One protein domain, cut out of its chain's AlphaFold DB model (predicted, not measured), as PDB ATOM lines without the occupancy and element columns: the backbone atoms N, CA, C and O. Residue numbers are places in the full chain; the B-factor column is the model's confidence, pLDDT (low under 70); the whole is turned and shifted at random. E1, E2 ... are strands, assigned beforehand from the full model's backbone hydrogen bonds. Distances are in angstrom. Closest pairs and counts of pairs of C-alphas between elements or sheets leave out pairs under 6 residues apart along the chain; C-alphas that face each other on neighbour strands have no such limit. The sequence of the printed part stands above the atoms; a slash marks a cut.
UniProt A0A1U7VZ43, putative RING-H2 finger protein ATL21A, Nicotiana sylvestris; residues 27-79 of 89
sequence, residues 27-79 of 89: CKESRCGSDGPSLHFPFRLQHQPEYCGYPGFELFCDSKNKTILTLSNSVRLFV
ATOM      1  N   CYS A  27      49.681  11.231 227.141       83.62
ATOM      2  CA  CYS A  27      50.155  11.746 228.427       83.62
ATOM      3  C   CYS A  27      51.472  11.097 228.848       83.62
ATOM      4  O   CYS A  27      51.546  10.364 229.834       83.62
ATOM      5  N   LYS A  28      52.528  11.360 228.079       85.12
ATOM      6  CA  LYS A  28      53.871  10.912 228.445       85.12
ATOM      7  C   LYS A  28      54.386  11.694 229.654       85.12
ATOM      8  O   LYS A  28      54.143  12.896 229.777       85.12
ATOM      9  N   GLU A  29      55.150  11.008 230.500       88.12
ATOM     10  CA  GLU A  29      55.954  11.648 231.537       88.12
ATOM     11  C   GLU A  29      56.789  12.791 230.939       88.12
ATOM     12  O   GLU A  29      57.420  12.641 229.885       88.12
ATOM     13  N   SER A  30      56.782  13.936 231.614       92.31
ATOM     14  CA  SER A  30      57.499  15.138 231.191       92.31
ATOM     15  C   SER A  30      58.331  15.707 232.334       92.31
ATOM     16  O   SER A  30      58.115  15.371 233.493       92.31
ATOM     17  N   ARG A  31      59.344  16.519 232.015       94.94
ATOM     18  CA  ARG A  31      60.285  17.107 232.985       94.94
ATOM     19  C   ARG A  31      60.788  18.434 232.420       94.94
ATOM     20  O   ARG A  31      61.007  18.522 231.215       94.94
ATOM     21  N   CYS A  32      61.005  19.444 233.264       94.88
ATOM     22  CA  CYS A  32      61.579  20.720 232.805       94.88
ATOM     23  C   CYS A  32      63.080  20.623 232.514       94.88
ATOM     24  O   CYS A  32      63.573  21.238 231.575       94.88
ATOM     25  N   GLY A  33      63.799  19.826 233.301       93.50
ATOM     26  CA  GLY A  33      65.224  19.572 233.142       93.50
ATOM     27  C   GLY A  33      65.579  18.161 233.596       93.50
ATOM     28  O   GLY A  33      64.774  17.474 234.228       93.50
ATOM     29  N   SER A  34      66.799  17.731 233.286       92.19
ATOM     30  CA  SER A  34      67.346  16.431 233.694       92.19
ATOM     31  C   SER A  34      67.333  16.227 235.213       92.19
ATOM     32  O   SER A  34      67.091  15.114 235.673       92.19
ATOM     33  N   ASP A  35      67.505  17.301 235.980       90.75
ATOM     34  CA  ASP A  35      67.537  17.278 237.449       90.75
ATOM     35  C   ASP A  35      66.205  17.696 238.097       90.75
ATOM     36  O   ASP A  35      66.112  17.802 239.317       90.75
ATOM     37  N   GLY A  36      65.176  17.981 237.292       92.44
ATOM     38  CA  GLY A  36      63.848  18.353 237.783       92.44
ATOM     39  C   GLY A  36      63.007  17.139 238.195       92.44
ATOM     40  O   GLY A  36      63.357  16.006 237.857       92.44
ATOM     41  N   PRO A  37      61.873  17.343 238.883       95.50
ATOM     42  CA  PRO A  37      60.961  16.256 239.212       95.50
ATOM     43  C   PRO A  37      60.349  15.635 237.949       95.50
ATOM     44  O   PRO A  37      60.171  16.289 236.918       95.50
ATOM     45  N   SER A  38      60.018  14.349 238.045       94.75
ATOM     46  CA  SER A  38      59.160  13.680 237.067       94.75
ATOM     47  C   SER A  38      57.745  14.249 237.157       94.75
ATOM     48  O   SER A  38      57.202  14.317 238.258       94.75
ATOM     49  N   LEU A  39      57.163  14.670 236.031       94.12
ATOM     50  CA  LEU A  39      55.820  15.242 235.956       94.12
ATOM     51  C   LEU A  39      54.877  14.271 235.249       94.12
ATOM     52  O   LEU A  39      55.056  13.946 234.068       94.12
ATOM     53  N   HIS A  40      53.860  13.846 235.980       91.12
ATOM     54  CA  HIS A  40      52.747  13.046 235.498       91.12
ATOM     55  C   HIS A  40      51.495  13.373 236.316       91.12
ATOM     56  O   HIS A  40      51.556  14.147 237.276       91.12
ATOM     57  N   PHE A  41      50.360  12.785 235.928       89.69
ATOM     58  CA  PHE A  41      49.075  13.012 236.584       89.69
ATOM     59  C   PHE A  41      49.215  12.945 238.121       89.69
ATOM     60  O   PHE A  41      49.777  11.974 238.630       89.69
ATOM     61  N   PRO A  42      48.715  13.946 238.872       90.88
ATOM     62  CA  PRO A  42      47.796  15.010 238.450       90.88
ATOM     63  C   PRO A  42      48.467  16.245 237.830       90.88
ATOM     64  O   PRO A  42      47.767  17.126 237.333       90.88
ATOM     65  N   PHE A  43      49.795  16.333 237.850       93.31
ATOM     66  CA  PHE A  43      50.526  17.477 237.324       93.31
ATOM     67  C   PHE A  43      50.712  17.373 235.812       93.31
ATOM     68  O   PHE A  43      50.989  16.304 235.266       93.31
ATOM     69  N   ARG A  44      50.612  18.515 235.134       93.00
ATOM     70  CA  ARG A  44      50.897  18.622 233.701       93.00
ATOM     71  C   ARG A  44      51.648  19.905 233.397       93.00
ATOM     72  O   ARG A  44      51.467  20.913 234.079       93.00
ATOM     73  N   LEU A  45      52.443  19.892 232.338       93.12
ATOM     74  CA  LEU A  45      52.947  21.128 231.747       93.12
ATOM     75  C   LEU A  45      51.837  21.807 230.945       93.12
ATOM     76  O   LEU A  45      50.990  21.137 230.353       93.12
ATOM     77  N   GLN A  46      51.859  23.140 230.876       88.69
ATOM     78  CA  GLN A  46      50.828  23.903 230.160       88.69
ATOM     79  C   GLN A  46      50.659  23.462 228.691       88.69
ATOM     80  O   GLN A  46      49.545  23.466 228.175       88.69
ATOM     81  N   HIS A  47      51.743  23.045 228.030       88.38
ATOM     82  CA  HIS A  47      51.719  22.587 226.637       88.38
ATOM     83  C   HIS A  47      51.162  21.162 226.453       88.38
ATOM     84  O   HIS A  47      51.029  20.706 225.318       88.38
ATOM     85  N   GLN A  48      50.919  20.413 227.534       89.44
ATOM     86  CA  GLN A  48      50.293  19.093 227.461       89.44
ATOM     87  C   GLN A  48      48.767  19.237 227.386       89.44
ATOM     88  O   GLN A  48      48.224  20.199 227.937       89.44
ATOM     89  N   PRO A  49      48.058  18.284 226.758       89.50
ATOM     90  CA  PRO A  49      46.600  18.287 226.725       89.50
ATOM     91  C   PRO A  49      45.975  18.376 228.125       89.50
ATOM     92  O   PRO A  49      46.520  17.841 229.091       89.50
ATOM     93  N   GLU A  50      44.804  19.010 228.235       88.69
ATOM     94  CA  GLU A  50      44.118  19.203 229.524       88.69
ATOM     95  C   GLU A  50      43.831  17.883 230.246       88.69
ATOM     96  O   GLU A  50      43.979  17.807 231.459       88.69
ATOM     97  N   TYR A  51      43.507  16.821 229.504       87.56
ATOM     98  CA  TYR A  51      43.224  15.500 230.069       87.56
ATOM     99  C   TYR A  51      44.456  14.790 230.664       87.56
ATOM    100  O   TYR A  51      44.303  13.736 231.275       87.56
ATOM    101  N   CYS A  52      45.670  15.332 230.497       89.69
ATOM    102  CA  CYS A  52      46.893  14.772 231.080       89.69
ATOM    103  C   CYS A  52      47.165  15.218 232.517       89.69
ATOM    104  O   CYS A  52      48.089  14.712 233.149       89.69
ATOM    105  N   GLY A  53      46.372  16.145 233.047       90.44
ATOM    106  CA  GLY A  53      46.496  16.605 234.421       90.44
ATOM    107  C   GLY A  53      45.164  17.072 234.972       90.44
ATOM    108  O   GLY A  53      44.129  17.016 234.313       90.44
ATOM    109  N   TYR A  54      45.194  17.532 236.212       89.31
ATOM    110  CA  TYR A  54      44.032  18.111 236.859       89.31
ATOM    111  C   TYR A  54      44.008  19.632 236.627       89.31
ATOM    112  O   TYR A  54      45.062  20.274 236.704       89.31
ATOM    113  N   PRO A  55      42.843  20.246 236.355       87.06
ATOM    114  CA  PRO A  55      42.736  21.700 236.262       87.06
ATOM    115  C   PRO A  55      43.306  22.384 237.515       87.06
ATOM    116  O   PRO A  55      42.975  22.014 238.640       87.06
ATOM    117  N   GLY A  56      44.188  23.370 237.332       86.31
ATOM    118  CA  GLY A  56      44.865  24.067 238.435       86.31
ATOM    119  C   GLY A  56      46.163  23.416 238.939       86.31
ATOM    120  O   GLY A  56      46.859  24.027 239.743       86.31
ATOM    121  N   PHE A  57      46.538  22.233 238.435       89.25
ATOM    122  CA  PHE A  57      47.830  21.572 238.703       89.25
ATOM    123  C   PHE A  57      48.828  21.796 237.553       89.25
ATOM    124  O   PHE A  57      49.679  20.959 237.243       89.25
ATOM    125  N   GLU A  58      48.695  22.939 236.883       91.44
ATOM    126  CA  GLU A  58      49.532  23.323 235.755       91.44
ATOM    127  C   GLU A  58      50.889  23.826 236.236       91.44
ATOM    128  O   GLU A  58      50.999  24.736 237.063       91.44
ATOM    129  N   LEU A  59      51.932  23.228 235.674       94.38
ATOM    130  CA  LEU A  59      53.319  23.561 235.938       94.38
ATOM    131  C   LEU A  59      53.955  24.221 234.717       94.38
ATOM    132  O   LEU A  59      53.557  24.009 233.566       94.38
ATOM    133  N   PHE A  60      54.993  25.005 234.985       93.19
ATOM    134  CA  PHE A  60      55.749  25.736 233.976       93.19
ATOM    135  C   PHE A  60      57.239  25.510 234.165       93.19
ATOM    136  O   PHE A  60      57.706  25.300 235.283       93.19
ATOM    137  N   CYS A  61      57.988  25.605 233.075       94.94
ATOM    138  CA  CYS A  61      59.441  25.600 233.116       94.94
ATOM    139  C   CYS A  61      59.949  27.035 232.997       94.94
ATOM    140  O   CYS A  61      59.512  27.779 232.117       94.94
ATOM    141  N   ASP A  62      60.852  27.439 233.887       93.81
ATOM    142  CA  ASP A  62      61.547  28.717 233.749       93.81
ATOM    143  C   ASP A  62      62.679  28.640 232.710       93.81
ATOM    144  O   ASP A  62      62.997  27.581 232.167       93.81
ATOM    145  N   SER A  63      63.335  29.773 232.449       94.06
ATOM    146  CA  SER A  63      64.470  29.847 231.517       94.06
ATOM    147  C   SER A  63      65.710  29.061 231.966       94.06
ATOM    148  O   SER A  63      66.657  28.917 231.196       94.06
ATOM    149  N   LYS A  64      65.725  28.567 233.207       94.38
ATOM    150  CA  LYS A  64      66.774  27.734 233.799       94.38
ATOM    151  C   LYS A  64      66.313  26.283 233.975       94.38
ATOM    152  O   LYS A  64      66.946  25.552 234.737       94.38
ATOM    153  N   ASN A  65      65.246  25.865 233.287       94.94
ATOM    154  CA  ASN A  65      64.682  24.515 233.337       94.94
ATOM    155  C   ASN A  65      64.190  24.082 234.732       94.94
ATOM    156  O   ASN A  65      64.120  22.887 235.027       94.94
ATOM    157  N   LYS A  66      63.829  25.033 235.600       95.19
ATOM    158  CA  LYS A  66      63.217  24.761 236.904       95.19
ATOM    159  C   LYS A  66      61.703  24.686 236.784       95.19
ATOM    160  O   LYS A  66      61.091  25.488 236.081       95.19
ATOM    161  N   THR A  67      61.105  23.763 237.528       96.12
ATOM    162  CA  THR A  67      59.654  23.596 237.595       96.12
ATOM    163  C   THR A  67      59.037  24.633 238.530       96.12
ATOM    164  O   THR A  67      59.487  24.805 239.664       96.12
ATOM    165  N   ILE A  68      58.004  25.325 238.054       95.06
ATOM    166  CA  ILE A  68      57.255  26.338 238.794       95.06
ATOM    167  C   ILE A  68      55.790  25.922 238.896       95.06
ATOM    168  O   ILE A  68      55.156  25.634 237.881       95.06
ATOM    169  N   LEU A  69      55.251  25.980 240.113       92.06
ATOM    170  CA  LEU A  69      53.821  25.925 240.392       92.06
ATOM    171  C   LEU A  69      53.299  27.337 240.667       92.06
ATOM    172  O   LEU A  69      53.903  28.084 241.442       92.06
ATOM    173  N   THR A  70      52.173  27.696 240.054       89.06
ATOM    174  CA  THR A  70      51.489  28.969 240.319       89.06
ATOM    175  C   THR A  70      50.228  28.707 241.131       89.06
ATOM    176  O   THR A  70      49.316  28.034 240.665       89.06
ATOM    177  N   LEU A  71      50.170  29.242 242.349       84.38
ATOM    178  CA  LEU A  71      48.979  29.187 243.200       84.38
ATOM    179  C   LEU A  71      47.991  30.296 242.817       84.38
ATOM    180  O   LEU A  71      48.371  31.309 242.231       84.38
ATOM    181  N   SER A  72      46.731  30.151 243.235       81.31
ATOM    182  CA  SER A  72      45.621  31.071 242.931       81.31
ATOM    183  C   SER A  72      45.899  32.545 243.269       81.31
ATOM    184  O   SER A  72      45.346  33.434 242.635       81.31
ATOM    185  N   ASN A  73      46.788  32.817 244.230       82.69
ATOM    186  CA  ASN A  73      47.211  34.169 244.614       82.69
ATOM    187  C   ASN A  73      48.396  34.700 243.782       82.69
ATOM    188  O   ASN A  73      49.142  35.559 244.248       82.69
ATOM    189  N   SER A  74      48.631  34.145 242.590       84.19
ATOM    190  CA  SER A  74      49.779  34.458 241.719       84.19
ATOM    191  C   SER A  74      51.148  34.213 242.367       84.19
ATOM    192  O   SER A  74      52.176  34.706 241.893       84.19
ATOM    193  N   VAL A  75      51.184  33.440 243.455       89.25
ATOM    194  CA  VAL A  75      52.425  33.029 244.111       89.25
ATOM    195  C   VAL A  75      53.065  31.943 243.260       89.25
ATOM    196  O   VAL A  75      52.432  30.933 242.959       89.25
ATOM    197  N   ARG A  76      54.326  32.158 242.885       90.44
ATOM    198  CA  ARG A  76      55.125  31.210 242.105       90.44
ATOM    199  C   ARG A  76      56.103  30.496 243.025       90.44
ATOM    200  O   ARG A  76      56.944  31.149 243.641       90.44
ATOM    201  N   LEU A  77      55.991  29.176 243.104       92.00
ATOM    202  CA  LEU A  77      56.843  28.319 243.922       92.00
ATOM    203  C   LEU A  77      57.702  27.432 243.028       92.00
ATOM    204  O   LEU A  77      57.217  26.904 242.031       92.00
ATOM    205  N   PHE A  78      58.970  27.257 243.396       94.12
ATOM    206  CA  PHE A  78      59.834  26.284 242.736       94.12
ATOM    207  C   PHE A  78      59.557  24.896 243.298       94.12
ATOM    208  O   PHE A  78      59.752  24.667 244.490       94.12
ATOM    209  N   VAL A  79      59.161  23.974 242.427       94.94
ATOM    210  CA  VAL A  79      58.962  22.568 242.778       94.94
ATOM    211  C   VAL A  79      60.283  21.846 242.567       94.94
ATOM    212  O   VAL A  79      60.802  21.797 241.448       94.94
TER     213      VAL A  79
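What this domain is: This is residues 27 to 79 of the 89 residues of the protein "putative RING-H2 finger protein ATL21A" of Nicotiana sylvestris (UniProt A0A1U7VZ43). Little of this domain is regular structure: a long looped stretch, residues 27 to 57, makes one side, and a small sheet of three strands, a meander in which each strand is the antiparallel neighbour of the one before, makes the other. A short parallel pairing of residues 44 to 45 with 58 to 59 of E1 ties the loops to the sheet. The printed part has 53 residues with no named helix and strands E1, E2, E3, in that order along the chain and across the sheet; the class is all strand, with 12 residues in named elements. It is compact, with a radius of gyration of the C-alphas of 10.4 A, and spans 28 by 24 by 14 A.

How they stand to each other: E1, residues 58 to 61, and E2, residues 67 to 70, form an antiparallel hairpin at 137 degrees; N 68 and O 60, 2.8 A apart, are within hydrogen-bond range. E2 and E3, residues 76 to 79, form another at 143 degrees, with N 69 and O 77 at 2.9 A.

Where its parts are: E1 begins at C-alpha 58 (49.532, 23.323, 235.755) and is 10.5 A long, E2 10.1 A and E3 9.5 A, ending at C-alpha 79 (58.962, 22.568, 242.778).

The domain as a whole: The C-alphas farthest apart, of Lys 28 and Asn 73, are 29.1 A apart. Both links are tight, the printed part has no cut, and no printed residue is under 70 in pLDDT.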